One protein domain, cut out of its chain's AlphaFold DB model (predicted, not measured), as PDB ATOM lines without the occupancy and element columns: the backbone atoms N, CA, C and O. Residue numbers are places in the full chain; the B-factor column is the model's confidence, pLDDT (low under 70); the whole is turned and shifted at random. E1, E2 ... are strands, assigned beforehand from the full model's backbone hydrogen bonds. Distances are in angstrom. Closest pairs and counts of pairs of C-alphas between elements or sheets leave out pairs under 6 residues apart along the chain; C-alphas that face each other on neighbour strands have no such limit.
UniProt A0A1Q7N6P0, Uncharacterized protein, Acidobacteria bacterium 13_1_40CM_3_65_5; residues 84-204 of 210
ATOM      1  N   VAL A  84     201.264 242.274 185.947       95.38
ATOM      2  CA  VAL A  84     202.572 242.209 185.311       95.38
ATOM      3  C   VAL A  84     202.988 240.744 185.262       95.38
ATOM      4  O   VAL A  84     202.736 239.987 186.202       95.38
ATOM      5  N   ASP A  85     203.623 240.358 184.166       96.25
ATOM      6  CA  ASP A  85     204.228 239.047 183.976       96.25
ATOM      7  C   ASP A  85     205.673 239.222 183.500       96.25
ATOM      8  O   ASP A  85     205.964 240.068 182.647       96.25
ATOM      9  N   MET A  86     206.566 238.420 184.068       95.44
ATOM     10  CA  MET A  86     207.946 238.272 183.638       95.44
ATOM     11  C   MET A  86     208.294 236.786 183.672       95.44
ATOM     12  O   MET A  86     208.478 236.212 184.745       95.44
ATOM     13  N   SER A  87     208.404 236.183 182.492       95.56
ATOM     14  CA  SER A  87     208.535 234.734 182.343       95.56
ATOM     15  C   SER A  87     209.733 234.362 181.475       95.56
ATOM     16  O   SER A  87     209.981 234.979 180.436       95.56
ATOM     17  N   GLU A  88     210.477 233.336 181.893       96.81
ATOM     18  CA  GLU A  88     211.546 232.709 181.110       96.81
ATOM     19  C   GLU A  88     211.118 231.310 180.661       96.81
ATOM     20  O   GLU A  88     210.861 230.425 181.476       96.81
ATOM     21  N   LEU A  89     211.066 231.098 179.350       96.44
ATOM     22  CA  LEU A  89     210.486 229.917 178.723       96.44
ATOM     23  C   LEU A  89     211.548 229.188 177.896       96.44
ATOM     24  O   LEU A  89     212.251 229.794 177.083       96.44
ATOM     25  N   LYS A  90     211.669 227.870 178.079       97.38
ATOM     26  CA  LYS A  90     212.613 227.031 177.324       97.38
ATOM     27  C   LYS A  90     211.973 226.476 176.058       97.38
ATOM     28  O   LYS A  90     210.859 225.959 176.093       97.38
ATOM     29  N   LEU A  91     212.682 226.541 174.940       97.56
ATOM     30  CA  LEU A  91     212.194 226.059 173.653       97.56
ATOM     31  C   LEU A  91     213.251 225.183 172.977       97.56
ATOM     32  O   LEU A  91     214.227 225.679 172.410       97.56
ATOM     33  N   GLY A  92     213.060 223.866 173.052       97.56
ATOM     34  CA  GLY A  92     213.974 222.894 172.467       97.56
ATOM     35  C   GLY A  92     213.972 222.907 170.929       97.56
ATOM     36  O   GLY A  92     213.073 223.482 170.313       97.56
ATOM     37  N   PRO A  93     214.965 222.263 170.293       97.56
ATOM     38  CA  PRO A  93     215.042 222.126 168.836       97.56
ATOM     39  C   PRO A  93     213.790 221.487 168.230       97.56
ATOM     40  O   PRO A  93     213.336 220.444 168.707       97.56
ATOM     41  N   GLY A  94     213.235 222.093 167.179       94.69
ATOM     42  CA  GLY A  94     212.040 221.601 166.482       94.69
ATOM     43  C   GLY A  94     210.754 221.617 167.315       94.69
ATOM     44  O   GLY A  94     209.738 221.089 166.867       94.69
ATOM     45  N   GLN A  95     210.784 222.179 168.526       96.12
ATOM     46  CA  GLN A  95     209.601 222.321 169.366       96.12
ATOM     47  C   GLN A  95     208.844 223.603 169.032       96.12
ATOM     48  O   GLN A  95     209.409 224.577 168.527       96.12
ATOM     49  N   ALA A  96     207.569 223.599 169.404       96.38
ATOM     50  CA  ALA A  96     206.730 224.777 169.439       96.38
ATOM     51  C   ALA A  96     205.812 224.741 170.664       96.38
ATOM     52  O   ALA A  96     205.505 223.662 171.177       96.38
ATOM     53  N   PHE A  97     205.387 225.908 171.134       96.75
ATOM     54  CA  PHE A  97     204.345 226.060 172.149       96.75
ATOM     55  C   PHE A  97     203.665 227.420 171.989       96.75
ATOM     56  O   PHE A  97     204.157 228.284 171.259       96.75
ATOM     57  N   GLU A  98     202.558 227.620 172.699       97.81
ATOM     58  CA  GLU A  98     201.920 228.933 172.794       97.81
ATOM     59  C   GLU A  98     201.952 229.490 174.213       97.81
ATOM     60  O   GLU A  98     201.930 228.739 175.185       97.81
ATOM     61  N   TYR A  99     201.986 230.811 174.335       98.00
ATOM     62  CA  TYR A  99     201.877 231.519 175.603       98.00
ATOM     63  C   TYR A  99     200.791 232.579 175.497       98.00
ATOM     64  O   TYR A  99     200.869 233.472 174.647       98.00
ATOM     65  N   LYS A 100     199.757 232.458 176.326       97.81
ATOM     66  CA  LYS A 100     198.485 233.160 176.164       97.81
ATOM     67  C   LYS A 100     198.069 233.884 177.431       97.81
ATOM     68  O   LYS A 100     198.075 233.320 178.519       97.81
ATOM     69  N   TYR A 101     197.597 235.110 177.255       98.06
ATOM     70  CA  TYR A 101     196.936 235.899 178.278       98.06
ATOM     71  C   TYR A 101     195.427 235.898 178.087       98.06
ATOM     72  O   TYR A 101     194.919 236.067 176.976       98.06
ATOM     73  N   ARG A 102     194.691 235.792 179.192       97.31
ATOM     74  CA  ARG A 102     193.237 235.970 179.213       97.31
ATOM     75  C   ARG A 102     192.882 237.449 179.324       97.31
ATOM     76  O   ARG A 102     193.211 238.081 180.328       97.31
ATOM     77  N   MET A 103     192.175 237.996 178.336       96.50
ATOM     78  CA  MET A 103     191.837 239.423 178.275       96.50
ATOM     79  C   MET A 103     190.355 239.654 177.972       96.50
ATOM     80  O   MET A 103     189.764 239.002 177.112       96.50
ATOM     81  N   ASP A 104     189.766 240.638 178.649       95.00
ATOM     82  CA  ASP A 104     188.430 241.151 178.338       95.00
ATOM     83  C   ASP A 104     188.472 242.121 177.151       95.00
ATOM     84  O   ASP A 104     189.383 242.946 177.063       95.00
ATOM     85  N   LYS A 105     187.429 242.149 176.310       93.31
ATOM     86  CA  LYS A 105     187.293 243.141 175.226       93.31
ATOM     87  C   LYS A 105     187.587 244.564 175.717       93.31
ATOM     88  O   LYS A 105     187.041 245.010 176.731       93.31
ATOM     89  N   GLY A 106     188.445 245.283 175.003       92.50
ATOM     90  CA  GLY A 106     188.920 246.627 175.334       92.50
ATOM     91  C   GLY A 106     190.026 246.684 176.394       92.50
ATOM     92  O   GLY A 106     190.405 247.781 176.791       92.50
ATOM     93  N   ALA A 107     190.532 245.546 176.886       94.56
ATOM     94  CA  ALA A 107     191.690 245.516 177.779       94.56
ATOM     95  C   ALA A 107     192.945 245.903 177.001       94.56
ATOM     96  O   ALA A 107     193.155 245.408 175.895       94.56
ATOM     97  N   GLY A 108     193.779 246.745 177.610       95.44
ATOM     98  CA  GLY A 108     195.103 247.079 177.098       95.44
ATOM     99  C   GLY A 108     196.195 246.213 177.728       95.44
ATOM    100  O   GLY A 108     196.135 245.925 178.925       95.44
ATOM    101  N   MET A 109     197.201 245.847 176.940       97.31
ATOM    102  CA  MET A 109     198.450 245.228 177.387       97.31
ATOM    103  C   MET A 109     199.620 245.814 176.599       97.31
ATOM    104  O   MET A 109     199.531 245.946 175.383       97.31
ATOM    105  N   VAL A 110     200.719 246.138 177.278       98.25
ATOM    106  CA  VAL A 110     202.028 246.366 176.652       98.25
ATOM    107  C   VAL A 110     202.890 245.129 176.846       98.25
ATOM    108  O   VAL A 110     202.793 244.467 177.881       98.25
ATOM    109  N   TYR A 111     203.711 244.804 175.856       98.25
ATOM    110  CA  TYR A 111     204.554 243.617 175.892       98.25
ATOM    111  C   TYR A 111     205.904 243.857 175.225       98.25
ATOM    112  O   TYR A 111     206.040 244.677 174.312       98.25
ATOM    113  N   ALA A 112     206.884 243.077 175.653       98.31
ATOM    114  CA  ALA A 112     208.135 242.852 174.959       98.31
ATOM    115  C   ALA A 112     208.575 241.406 175.197       98.31
ATOM    116  O   ALA A 112     208.390 240.867 176.287       98.31
ATOM    117  N   TRP A 113     209.175 240.783 174.193       98.56
ATOM    118  CA  TRP A 113     209.858 239.511 174.363       98.56
ATOM    119  C   TRP A 113     211.163 239.485 173.573       98.56
ATOM    120  O   TRP A 113     211.314 240.176 172.564       98.56
ATOM    121  N   THR A 114     212.106 238.678 174.044       98.62
ATOM    122  CA  THR A 114     213.390 238.402 173.387       98.62
ATOM    123  C   THR A 114     213.689 236.913 173.424       98.62
ATOM    124  O   THR A 114     213.284 236.235 174.366       98.62
ATOM    125  N   ALA A 115     214.445 236.409 172.458       98.50
ATOM    126  CA  ALA A 115     214.902 235.031 172.395       98.50
ATOM    127  C   ALA A 115     216.424 234.967 172.212       98.50
ATOM    128  O   ALA A 115     217.028 235.808 171.551       98.50
ATOM    129  N   THR A 116     217.067 233.927 172.742       98.50
ATOM    130  CA  THR A 116     218.517 233.697 172.559       98.50
ATOM    131  C   THR A 116     218.906 233.277 171.131       98.50
ATOM    132  O   THR A 116     220.070 232.975 170.864       98.50
ATOM    133  N   GLY A 117     217.941 233.211 170.213       97.50
ATOM    134  CA  GLY A 117     218.103 232.878 168.802       97.50
ATOM    135  C   GLY A 117     216.797 233.100 168.034       97.50
ATOM    136  O   GLY A 117     215.763 233.387 168.632       97.50
ATOM    137  N   ARG A 118     216.847 232.970 166.702       97.75
ATOM    138  CA  ARG A 118     215.678 233.196 165.840       97.75
ATOM    139  C   ARG A 118     214.607 232.123 166.030       97.75
ATOM    140  O   ARG A 118     214.900 230.933 165.947       97.75
ATOM    141  N   VAL A 119     213.371 232.577 166.183       98.44
ATOM    142  CA  VAL A 119     212.149 231.772 166.230       98.44
ATOM    143  C   VAL A 119     211.204 232.209 165.114       98.44
ATOM    144  O   VAL A 119     211.251 233.356 164.657       98.44
ATOM    145  N   LYS A 120     210.328 231.303 164.680       98.25
ATOM    146  CA  LYS A 120     209.109 231.703 163.969       98.25
ATOM    147  C   LYS A 120     208.053 232.011 165.009       98.25
ATOM    148  O   LYS A 120     207.949 231.275 165.991       98.25
ATOM    149  N   TYR A 121     207.282 233.066 164.800       98.25
ATOM    150  CA  TYR A 121     206.222 233.413 165.727       98.25
ATOM    151  C   TYR A 121     204.980 233.941 165.031       98.25
ATOM    152  O   TYR A 121     205.041 234.568 163.971       98.25
ATOM    153  N   GLU A 122     203.851 233.704 165.684       97.94
ATOM    154  CA  GLU A 122     202.578 234.313 165.341       97.94
ATOM    155  C   GLU A 122     201.947 234.887 166.604       97.94
ATOM    156  O   GLU A 122     201.712 234.162 167.570       97.94
ATOM    157  N   PHE A 123     201.646 236.182 166.588       97.88
ATOM    158  CA  PHE A 123     200.810 236.804 167.601       97.88
ATOM    159  C   PHE A 123     199.357 236.760 167.134       97.88
ATOM    160  O   PHE A 123     199.032 237.349 166.107       97.88
ATOM    161  N   HIS A 124     198.485 236.088 167.882       97.50
ATOM    162  CA  HIS A 124     197.072 235.971 167.528       97.50
ATOM    163  C   HIS A 124     196.164 235.893 168.761       97.50
ATOM    164  O   HIS A 124     196.605 235.590 169.880       97.50
ATOM    165  N   GLY A 125     194.880 236.163 168.539       95.94
ATOM    166  CA  GLY A 125     193.823 236.088 169.536       95.94
ATOM    167  C   GLY A 125     192.719 235.113 169.137       95.94
ATOM    168  O   GLY A 125     192.284 235.083 167.986       95.94
ATOM    169  N   GLU A 126     192.226 234.356 170.112       96.38
ATOM    170  CA  GLU A 126     191.088 233.451 169.964       96.38
ATOM    171  C   GLU A 126     189.906 233.944 170.813       96.38
ATOM    172  O   GLU A 126     190.029 234.053 172.040       96.38
ATOM    173  N   PRO A 127     188.764 234.276 170.188       95.50
ATOM    174  CA  PRO A 127     187.574 234.710 170.908       95.50
ATOM    175  C   PRO A 127     186.879 233.567 171.657       95.50
ATOM    176  O   PRO A 127     186.797 232.443 171.164       95.50
ATOM    177  N   ASP A 128     186.247 233.890 172.788       94.19
ATOM    178  CA  ASP A 128     185.314 232.961 173.453       94.19
ATOM    179  C   ASP A 128     184.071 232.677 172.614       94.19
ATOM    180  O   ASP A 128     183.522 231.576 172.615       94.19
ATOM    181  N   ASP A 129     183.576 233.718 171.943       90.94
ATOM    182  CA  ASP A 129     182.464 233.570 171.023       90.94
ATOM    183  C   ASP A 129     182.990 232.924 169.746       90.94
ATOM    184  O   ASP A 129     183.505 233.606 168.864       90.94
ATOM    185  N   HIS A 130     182.820 231.607 169.636       87.25
ATOM    186  CA  HIS A 130     183.236 230.811 168.477       87.25
ATOM    187  C   HIS A 130     182.580 231.225 167.143       87.25
ATOM    188  O   HIS A 130     182.877 230.638 166.104       87.25
ATOM    189  N   LYS A 131     181.663 232.203 167.139       87.94
ATOM    190  CA  LYS A 131     181.162 232.844 165.912       87.94
ATOM    191  C   LYS A 131     182.125 233.891 165.356       87.94
ATOM    192  O   LYS A 131     182.010 234.251 164.187       87.94
ATOM    193  N   LEU A 132     183.013 234.422 166.192       81.69
ATOM    194  CA  LEU A 132     184.071 235.338 165.796       81.69
ATOM    195  C   LEU A 132     185.279 234.534 165.302       81.69
ATOM    196  O   LEU A 132     185.554 233.438 165.788       81.69
ATOM    197  N   ALA A 133     185.984 235.077 164.315       85.00
ATOM    198  CA  ALA A 133     187.179 234.445 163.773       85.00
ATOM    199  C   ALA A 133     188.380 234.631 164.711       85.00
ATOM    200  O   ALA A 133     188.479 235.646 165.403       85.00
ATOM    201  N   VAL A 134     189.307 233.671 164.670       89.62
ATOM    202  CA  VAL A 134     190.668 233.853 165.190       89.62
ATOM    203  C   VAL A 134     191.311 235.018 164.443       89.62
ATOM    204  O   VAL A 134     191.209 235.111 163.218       89.62
ATOM    205  N   GLU A 135     191.946 235.919 165.182       89.12
ATOM    206  CA  GLU A 135     192.563 237.121 164.633       89.12
ATOM    207  C   GLU A 135     194.082 237.012 164.731       89.12
ATOM    208  O   GLU A 135     194.620 236.902 165.829       89.12
ATOM    209  N   SER A 136     194.768 237.052 163.587       92.12
ATOM    210  CA  SER A 136     196.229 237.119 163.527       92.12
ATOM    211  C   SER A 136     196.669 238.582 163.498       92.12
ATOM    212  O   SER A 136     196.230 239.353 162.642       92.12
ATOM    213  N   TYR A 137     197.509 238.968 164.453       90.44
ATOM    214  CA  TYR A 137     198.039 240.325 164.606       90.44
ATOM    215  C   TYR A 137     199.378 240.490 163.891       90.44
ATOM    216  O   TYR A 137     199.645 241.529 163.290       90.44
ATOM    217  N   GLU A 138     200.227 239.467 163.965       92.25
ATOM    218  CA  GLU A 138     201.580 239.496 163.424       92.25
ATOM    219  C   GLU A 138     202.057 238.072 163.135       92.25
ATOM    220  O   GLU A 138     201.866 237.176 163.951       92.25
ATOM    221  N   THR A 139     202.716 237.858 161.997       95.56
ATOM    222  CA  THR A 139     203.401 236.598 161.677       95.56
ATOM    223  C   THR A 139     204.759 236.920 161.082       95.56
ATOM    224  O   THR A 139     204.841 237.550 160.024       95.56
ATOM    225  N   GLN A 140     205.830 236.508 161.755       95.62
ATOM    226  CA  GLN A 140     207.189 236.871 161.363       95.62
ATOM    227  C   GLN A 140     208.223 235.868 161.906       95.62
ATOM    228  O   GLN A 140     207.921 234.976 162.698       95.62
ATOM    229  N   GLU A 141     209.467 235.998 161.445       96.75
ATOM    230  CA  GLU A 141     210.633 235.354 162.050       96.75
ATOM    231  C   GLU A 141     211.556 236.405 162.667       96.75
ATOM    232  O   GLU A 141     211.939 237.382 162.009       96.75
ATOM    233  N   GLY A 142     211.975 236.177 163.905       96.75
ATOM    234  CA  GLY A 142     212.789 237.123 164.654       96.75
ATOM    235  C   GLY A 142     213.253 236.557 165.987       96.75
ATOM    236  O   GLY A 142     212.985 235.409 166.322       96.75
ATOM    237  N   ASP A 143     213.995 237.364 166.726       98.25
ATOM    238  CA  ASP A 143     214.522 237.071 168.059       98.25
ATOM    239  C   ASP A 143     214.085 238.120 169.095       98.25
ATOM    240  O   ASP A 143     214.489 238.055 170.254       98.25
ATOM    241  N   TYR A 144     213.230 239.065 168.707       98.25
ATOM    242  CA  TYR A 144     212.560 239.999 169.603       98.25
ATOM    243  C   TYR A 144     211.275 240.528 168.962       98.25
ATOM    244  O   TYR A 144     211.187 240.626 167.737       98.25
ATOM    245  N   ALA A 145     210.319 240.944 169.789       97.75
ATOM    246  CA  ALA A 145     209.254 241.858 169.387       97.75
ATOM    247  C   ALA A 145     208.729 242.629 170.604       97.75
ATOM    248  O   ALA A 145     208.863 242.196 171.748       97.75
ATOM    249  N   SER A 146     208.114 243.784 170.367       97.88
ATOM    250  CA  SER A 146     207.477 244.587 171.414       97.88
ATOM    251  C   SER A 146     206.333 245.401 170.839       97.88
ATOM    252  O   SER A 146     206.401 245.818 169.683       97.88
ATOM    253  N   GLY A 147     205.323 245.693 171.647       96.38
ATOM    254  CA  GLY A 147     204.175 246.456 171.189       96.38
ATOM    255  C   GLY A 147     203.119 246.661 172.262       96.38
ATOM    256  O   GLY A 147     203.361 246.504 173.462       96.38
ATOM    257  N   ALA A 148     201.929 247.029 171.803       96.50
ATOM    258  CA  ALA A 148     200.744 247.153 172.630       96.50
ATOM    259  C   ALA A 148     199.556 246.490 171.928       96.50
ATOM    260  O   ALA A 148     199.397 246.613 170.715       96.50
ATOM    261  N   LEU A 149     198.706 245.827 172.704       96.44
ATOM    262  CA  LEU A 149     197.458 245.220 172.260       96.44
ATOM    263  C   LEU A 149     196.293 245.892 172.987       96.44
ATOM    264  O   LEU A 149     196.318 246.038 174.208       96.44
ATOM    265  N   THR A 150     195.249 246.250 172.241       95.81
ATOM    266  CA  THR A 150     193.909 246.464 172.802       95.81
ATOM    267  C   THR A 150     193.017 245.337 172.310       95.81
ATOM    268  O   THR A 150     192.779 245.229 171.110       95.81
ATOM    269  N   ALA A 151     192.522 244.496 173.215       94.75
ATOM    270  CA  ALA A 151     191.772 243.301 172.840       94.75
ATOM    271  C   ALA A 151     190.465 243.662 172.104       94.75
ATOM    272  O   ALA A 151     189.563 244.271 172.687       94.75
ATOM    273  N   GLY A 152     190.322 243.260 170.837       92.44
ATOM    274  CA  GLY A 152     189.103 243.488 170.042       92.44
ATOM    275  C   GLY A 152     187.879 242.700 170.537       92.44
ATOM    276  O   GLY A 152     186.728 243.080 170.287       92.44
ATOM    277  N   PHE A 153     188.122 241.638 171.305       93.88
ATOM    278  CA  PHE A 153     187.137 240.718 171.872       93.88
ATOM    279  C   PHE A 153     187.635 240.124 173.198       93.88
ATOM    280  O   PHE A 153     188.824 240.177 173.507       93.88
ATOM    281  N   THR A 154     186.711 239.565 173.985       95.50
ATOM    282  CA  THR A 154     187.068 238.758 175.159       95.50
ATOM    283  C   THR A 154     187.533 237.385 174.690       95.50
ATOM    284  O   THR A 154     186.861 236.757 173.869       95.50
ATOM    285  N   GLY A 155     188.682 236.942 175.188       96.50
ATOM    286  CA  GLY A 155     189.302 235.699 174.754       96.50
ATOM    287  C   GLY A 155     190.736 235.560 175.249       96.50
ATOM    288  O   GLY A 155     191.145 236.229 176.206       96.50
ATOM    289  N   ILE A 156     191.490 234.684 174.596       97.44
ATOM    290  CA  ILE A 156     192.919 234.483 174.853       97.44
ATOM    291  C   ILE A 156     193.752 235.128 173.749       97.44
ATOM    292  O   ILE A 156     193.385 235.080 172.582       97.44
ATOM    293  N   HIS A 157     194.867 235.744 174.121       98.25
ATOM    294  CA  HIS A 157     195.730 236.508 173.219       98.25
ATOM    295  C   HIS A 157     197.183 236.202 173.537       98.25
ATOM    296  O   HIS A 157     197.557 236.186 174.704       98.25
ATOM    297  N   GLY A 158     198.019 235.981 172.532       97.69
ATOM    298  CA  GLY A 158     199.446 235.765 172.765       97.69
ATOM    299  C   GLY A 158     200.125 235.038 171.622       97.69
ATOM    300  O   GLY A 158     199.569 234.927 170.527       97.69
ATOM    301  N   TRP A 159     201.329 234.546 171.870       98.31
ATOM    302  CA  TRP A 159     202.220 234.082 170.814       98.31
ATOM    303  C   TRP A 159     202.230 232.570 170.702       98.31
ATOM    304  O   TRP A 159     202.282 231.874 171.710       98.31
ATOM    305  N   TYR A 160     202.250 232.089 169.469       98.00
ATOM    306  CA  TYR A 160     202.867 230.821 169.112       98.00
ATOM    307  C   TYR A 160     204.346 231.076 168.817       98.00
ATOM    308  O   TYR A 160     204.663 232.017 168.085       98.00
ATOM    309  N   TRP A 161     205.237 230.237 169.343       98.50
ATOM    310  CA  TRP A 161     206.655 230.221 168.983       98.50
ATOM    311  C   TRP A 161     207.085 228.834 168.529       98.50
ATOM    312  O   TRP A 161     206.779 227.841 169.184       98.50
ATOM    313  N   GLU A 162     207.875 228.781 167.462       98.06
ATOM    314  CA  GLU A 162     208.543 227.580 166.962       98.06
ATOM    315  C   GLU A 162     210.047 227.832 166.870       98.06
ATOM    316  O   GLU A 162     210.494 228.867 166.365       98.06
ATOM    317  N   ASN A 163     210.837 226.861 167.325       98.12
ATOM    318  CA  ASN A 163     212.284 226.857 167.158       98.12
ATOM    319  C   ASN A 163     212.660 225.969 165.962       98.12
ATOM    320  O   ASN A 163     212.733 224.748 166.114       98.12
ATOM    321  N   PRO A 164     212.944 226.553 164.783       96.81
ATOM    322  CA  PRO A 164     213.352 225.783 163.612       96.81
ATOM    323  C   PRO A 164     214.816 225.312 163.684       96.81
ATOM    324  O   PRO A 164     215.280 224.622 162.777       96.81
ATOM    325  N   GLY A 165     215.567 225.736 164.705       95.69
ATOM    326  CA  GLY A 165     216.983 225.440 164.875       95.69
ATOM    327  C   GLY A 165     217.265 224.106 165.566       95.69
ATOM    328  O   GLY A 165     216.373 223.336 165.914       95.69
ATOM    329  N   ASP A 166     218.554 223.859 165.783       96.56
ATOM    330  CA  ASP A 166     219.123 222.636 166.361       96.56
ATOM    331  C   ASP A 166     219.617 222.807 167.811       96.56
ATOM    332  O   ASP A 166     220.126 221.865 168.417       96.56
ATOM    333  N   ARG A 167     219.453 224.004 168.392       97.00
ATOM    334  CA  ARG A 167     219.840 224.336 169.773       97.00
ATOM    335  C   ARG A 167     218.636 224.777 170.591       97.00
ATOM    336  O   ARG A 167     217.721 225.393 170.054       97.00
ATOM    337  N   GLU A 168     218.654 224.491 171.890       98.31
ATOM    338  CA  GLU A 168     217.652 225.020 172.819       98.31
ATOM    339  C   GLU A 168     217.755 226.549 172.907       98.31
ATOM    340  O   GLU A 168     218.850 227.111 173.001       98.31
ATOM    341  N   LEU A 169     216.600 227.210 172.881       98.44
ATOM    342  CA  LEU A 169     216.462 228.651 173.032       98.44
ATOM    343  C   LEU A 169     215.783 228.988 174.360       98.44
ATOM    344  O   LEU A 169     214.991 228.210 174.893       98.44
ATOM    345  N   THR A 170     216.090 230.167 174.894       98.62
ATOM    346  CA  THR A 170     215.342 230.773 176.003       98.62
ATOM    347  C   THR A 170     214.605 231.993 175.478       98.62
ATOM    348  O   THR A 170     215.227 232.839 174.836       98.62
ATOM    349  N   ILE A 171     213.301 232.059 175.736       98.50
ATOM    350  CA  ILE A 171     212.444 233.209 175.454       98.50
ATOM    351  C   ILE A 171     212.164 233.906 176.782       98.50
ATOM    352  O   ILE A 171     211.709 233.270 177.726       98.50
ATOM    353  N   THR A 172     212.422 235.204 176.851       98.38
ATOM    354  CA  THR A 172     212.057 236.048 177.991       98.38
ATOM    355  C   THR A 172     210.899 236.931 177.565       98.38
ATOM    356  O   THR A 172     211.033 237.681 176.599       98.38
ATOM    357  N   VAL A 173     209.775 236.839 178.269       97.94
ATOM    358  CA  VAL A 173     208.565 237.633 178.031       97.94
ATOM    359  C   VAL A 173     208.386 238.599 179.190       97.94
ATOM    360  O   VAL A 173     208.563 238.239 180.351       97.94
ATOM    361  N   THR A 174     208.036 239.841 178.884       97.62
ATOM    362  CA  THR A 174     207.604 240.831 179.866       97.62
ATOM    363  C   THR A 174     206.339 241.492 179.359       97.62
ATOM    364  O   THR A 174     206.308 242.024 178.248       97.62
ATOM    365  N   SER A 175     205.290 241.482 180.169       97.62
ATOM    366  CA  SER A 175     204.037 242.143 179.832       97.62
ATOM    367  C   SER A 175     203.440 242.853 181.035       97.62
ATOM    368  O   SER A 175     203.695 242.509 182.189       97.62
ATOM    369  N   ALA A 176     202.656 243.886 180.754       97.25
ATOM    370  CA  ALA A 176     201.926 244.614 181.772       97.25
ATOM    371  C   ALA A 176     200.605 245.127 181.204       97.25
ATOM    372  O   ALA A 176     200.560 245.697 180.110       97.25
ATOM    373  N   GLY A 177     199.509 244.933 181.928       96.25
ATOM    374  CA  GLY A 177     198.197 245.302 181.418       96.25
ATOM    375  C   GLY A 177     197.035 244.723 182.199       96.25
ATOM    376  O   GLY A 177     197.150 244.342 183.359       96.25
ATOM    377  N   PHE A 178     195.884 244.680 181.538       96.00
ATOM    378  CA  PHE A 178     194.612 244.255 182.113       96.00
ATOM    379  C   PHE A 178     194.227 242.847 181.642       96.00
ATOM    380  O   PHE A 178     193.252 242.671 180.909       96.00
ATOM    381  N   PHE A 179     195.006 241.851 182.054       95.69
ATOM    382  CA  PHE A 179     194.758 240.424 181.819       95.69
ATOM    383  C   PHE A 179     194.562 239.686 183.148       95.69
ATOM    384  O   PHE A 179     195.003 240.172 184.184       95.69
ATOM    385  N   THR A 180     193.889 238.533 183.150       94.12
ATOM    386  CA  THR A 180     193.534 237.811 184.395       94.12
ATOM    387  C   THR A 180     194.291 236.508 184.620       94.12
ATOM    388  O   THR A 180     194.297 236.011 185.741       94.12
ATOM    389  N   SER A 181     194.903 235.945 183.582       94.62
ATOM    390  CA  SER A 181     195.763 234.762 183.676       94.62
ATOM    391  C   SER A 181     196.789 234.761 182.547       94.62
ATOM    392  O   SER A 181     196.569 235.412 181.520       94.62
ATOM    393  N   ALA A 182     197.881 234.029 182.763       96.62
ATOM    394  CA  ALA A 182     198.863 233.656 181.758       96.62
ATOM    395  C   ALA A 182     199.001 232.130 181.746       96.62
ATOM    396  O   ALA A 182     199.118 231.506 182.804       96.62
ATOM    397  N   GLU A 183     198.945 231.532 180.563       95.56
ATOM    398  CA  GLU A 183     199.044 230.090 180.375       95.56
ATOM    399  C   GLU A 183     199.991 229.754 179.235       95.56
ATOM    400  O   GLU A 183     199.938 230.329 178.150       95.56
ATOM    401  N   GLU A 184     200.820 228.759 179.487       95.44
ATOM    402  CA  GLU A 184     201.656 228.115 178.500       95.44
ATOM    403  C   GLU A 184     200.988 226.822 178.021       95.44
ATOM    404  O   GLU A 184     200.543 225.992 178.814       95.44
ATOM    405  N   LEU A 185     200.916 226.661 176.704       94.69
ATOM    406  CA  LEU A 185     200.205 225.600 176.008       94.69
ATOM    407  C   LEU A 185     201.221 224.767 175.230       94.69
ATOM    408  O   LEU A 185     201.634 225.129 174.125       94.69
ATOM    409  N   ARG A 186     201.644 223.640 175.808       92.56
ATOM    410  CA  ARG A 186     202.646 222.759 175.193       92.56
ATOM    411  C   ARG A 186     202.004 221.551 174.515       92.56
ATOM    412  O   ARG A 186     201.358 220.748 175.191       92.56
ATOM    413  N   PRO A 187     202.227 221.343 173.207       89.62
ATOM    414  CA  PRO A 187     201.907 220.081 172.557       89.62
ATOM    415  C   PRO A 187     202.692 218.929 173.197       89.62
ATOM    416  O   PRO A 187     203.919 218.950 173.276       89.62
ATOM    417  N   THR A 188     201.982 217.895 173.633       84.38
ATOM    418  CA  THR A 188     202.541 216.677 174.224       84.38
ATOM    419  C   THR A 188     201.929 215.440 173.575       84.38
ATOM    420  O   THR A 188     200.775 215.433 173.140       84.38
ATOM    421  N   TRP A 189     202.702 214.356 173.497       80.06
ATOM    422  CA  TRP A 189     202.206 213.060 173.036       80.06
ATOM    423  C   TRP A 189     201.719 212.230 174.223       80.06
ATOM    424  O   TRP A 189     202.474 212.001 175.167       80.06
ATOM    425  N   ASP A 190     200.477 211.741 174.177       79.62
ATOM    426  CA  ASP A 190     200.001 210.724 175.115       79.62
ATOM    427  C   ASP A 190     200.349 209.323 174.581       79.62
ATOM    428  O   ASP A 190     199.699 208.859 173.636       79.62
ATOM    429  N   PRO A 191     201.316 208.609 175.190       78.56
ATOM    430  CA  PRO A 191     201.702 207.280 174.733       78.56
ATOM    431  C   PRO A 191     200.631 206.217 175.000       78.56
ATOM    432  O   PRO A 191     200.634 205.193 174.330       78.56
ATOM    433  N   VAL A 192     199.718 206.443 175.950       83.06
ATOM    434  CA  VAL A 192     198.659 205.493 176.322       83.06
ATOM    435  C   VAL A 192     197.474 205.615 175.375       83.06
ATOM    436  O   VAL A 192     196.907 204.616 174.942       83.06
ATOM    437  N   LYS A 193     197.074 206.847 175.055       83.88
ATOM    438  CA  LYS A 193     195.931 207.109 174.165       83.88
ATOM    439  C   LYS A 193     196.332 207.257 172.700       83.88
ATOM    440  O   LYS A 193     195.446 207.470 171.877       83.88
ATOM    441  N   HIS A 194     197.628 207.178 172.395       82.38
ATOM    442  CA  HIS A 194     198.203 207.388 171.067       82.38
ATOM    443  C   HIS A 194     197.643 208.639 170.373       82.38
ATOM    444  O   HIS A 194     197.211 208.589 169.221       82.38
ATOM    445  N   LYS A 195     197.595 209.762 171.100       82.12
ATOM    446  CA  LYS A 195     197.066 211.029 170.585       82.12
ATOM    447  C   LYS A 195     197.834 212.230 171.119       82.12
ATOM    448  O   LYS A 195     198.309 212.209 172.255       82.12
ATOM    449  N   ASN A 196     197.868 213.298 170.328       83.94
ATOM    450  CA  ASN A 196     198.361 214.592 170.782       83.94
ATOM    451  C   ASN A 196     197.423 215.165 171.853       83.94
ATOM    452  O   ASN A 196     196.197 215.016 171.786       83.94
ATOM    453  N   ARG A 197     198.010 215.827 172.842       87.12
ATOM    454  CA  ARG A 197     197.334 216.669 173.825       87.12
ATOM    455  C   ARG A 197     198.064 217.996 173.939       87.12
ATOM    456  O   ARG A 197     199.213 218.106 173.537       87.12
ATOM    457  N   VAL A 198     197.385 218.976 174.510       88.12
ATOM    458  CA  VAL A 198     198.005 220.221 174.948       88.12
ATOM    459  C   VAL A 198     198.058 220.177 176.469       88.12
ATOM    460  O   VAL A 198     197.053 219.893 177.122       88.12
ATOM    461  N   GLU A 199     199.250 220.353 177.020       89.56
ATOM    462  CA  GLU A 199     199.458 220.571 178.444       89.56
ATOM    463  C   GLU A 199     199.331 222.066 178.729       89.56
ATOM    464  O   GLU A 199     199.947 222.874 178.038       89.56
ATOM    465  N   HIS A 200     198.510 222.412 179.722       93.00
ATOM    466  CA  HIS A 200     198.295 223.784 180.170       93.00
ATOM    467  C   HIS A 200     199.107 224.016 181.443       93.00
ATOM    468  O   HIS A 200     198.864 223.358 182.459       93.00
ATOM    469  N   ILE A 201     200.055 224.944 181.388       92.50
ATOM    470  CA  ILE A 201     200.946 225.291 182.493       92.50
ATOM    471  C   ILE A 201     200.628 226.741 182.892       92.50
ATOM    472  O   ILE A 201     200.917 227.654 182.119       92.50
ATOM    473  N   PRO A 202     199.985 226.983 184.047       90.00
ATOM    474  CA  PRO A 202     199.670 228.337 184.492       90.00
ATOM    475  C   PRO A 202     200.924 229.055 184.998       90.00
ATOM    476  O   PRO A 202     201.761 228.450 185.670       90.00
ATOM    477  N   HIS A 203     201.011 230.356 184.729       92.06
ATOM    478  CA  HIS A 203     202.088 231.227 185.203       92.06
ATOM    479  C   HIS A 203     201.561 232.235 186.226       92.06
ATOM    480  O   HIS A 203     200.440 232.742 186.118       92.06
ATOM    481  N   GLU A 204     202.358 232.484 187.264       87.38
ATOM    482  CA  GLU A 204     201.983 233.371 188.362       87.38
ATOM    483  C   GLU A 204     202.085 234.835 187.928       87.38
ATOM    484  O   GLU A 204     203.110 235.287 187.423       87.38
TER     485      GLU A 204
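AT A GLANCE: This is residues 84 to 204 of the 210 residues of an uncharacterized protein of Acidobacteria bacterium 13_1_40CM_3_65_5 (UniProt A0A1Q7N6P0). The model is a strand sandwich of two layers face to face, made by one continuous sheet that doubles over at E3 and E4, a long hairpin folded back on itself. One layer holds E1, E6, residues 108 to 116 of E3 and the later part of E4; the other holds the early part of E4, residues 119 to 127 of E3, then E5, E2, E7 and E8, with the far end of the E7 and E8 hairpin reaching away from the two layers. The printed part has 121 residues with eight named strands, E1 to E8 in order along the chain, and no named helix; the class is all strand, and the branched sheet is antiparallel throughout its neighbour pairs. The whole is compact, with a radius of gyration of the C-alphas of 14.4 A and spans of 39 by 34 by 27 A.

IN THESE COORDINATES: E3, the longest strand, has residues 108 to 127, but its first and last C-alphas are 15.7 A apart; it bends by 163 degrees at residue 111. E4, residues 135 to 150, bends by 159 degrees at residue 147 and measures 12.5 A. E5 is residues 155 to 162, E2 96 to 103 and E1 84 to 91, which begins with C-alpha 84 at (202.572, 242.209, 185.311). E6, residues 169 to 177, is 26.1 A long. E7, residues 179 to 190, is 30.9 A long and bends by 51 degrees at residue 187. E8, residues 195 to 203, is 25.4 A long and ends with C-alpha 203 at (202.088, 231.227, 185.203).

HOW THE PARTS SIT: E3 has E4 on one side, a hairpin with N 113 and O 145 2.8 A apart. On the other side of E3 are E6, beside residues 108 to 116, and E5, beside residues 119 to 127; N 112 and O 174 are 2.9 A apart, and N 126 and O 156 2.8 A. E1 is an edge strand beside E6, at 162 degrees, with N 89 and O 171 2.8 A apart. E2 is antiparallel to E5 at 160 degrees, with N 99 and O 159 2.8 A apart. On the other side of E2 is E7, with N 100 and O 183 2.8 A apart. E7 and E8 form a hairpin at 150 degrees, with N 188 and O 197 2.8 A apart. The closest C-alphas of E1 and E5 are those of Leu 91 and Glu 162, 7.8 A apart. E4 and E8, both edge strands, are apart.

THE WHOLE: The two C-alphas farthest apart, those of Gly 106 and Val 192, are 42.3 A from each other. The sheet is twisted, its C-alphas lying up to 12.8 A off its best plane. The printed part has no cut and no long link. Mean pLDDT of the printed part is 94.5, and no printed residue is under 70.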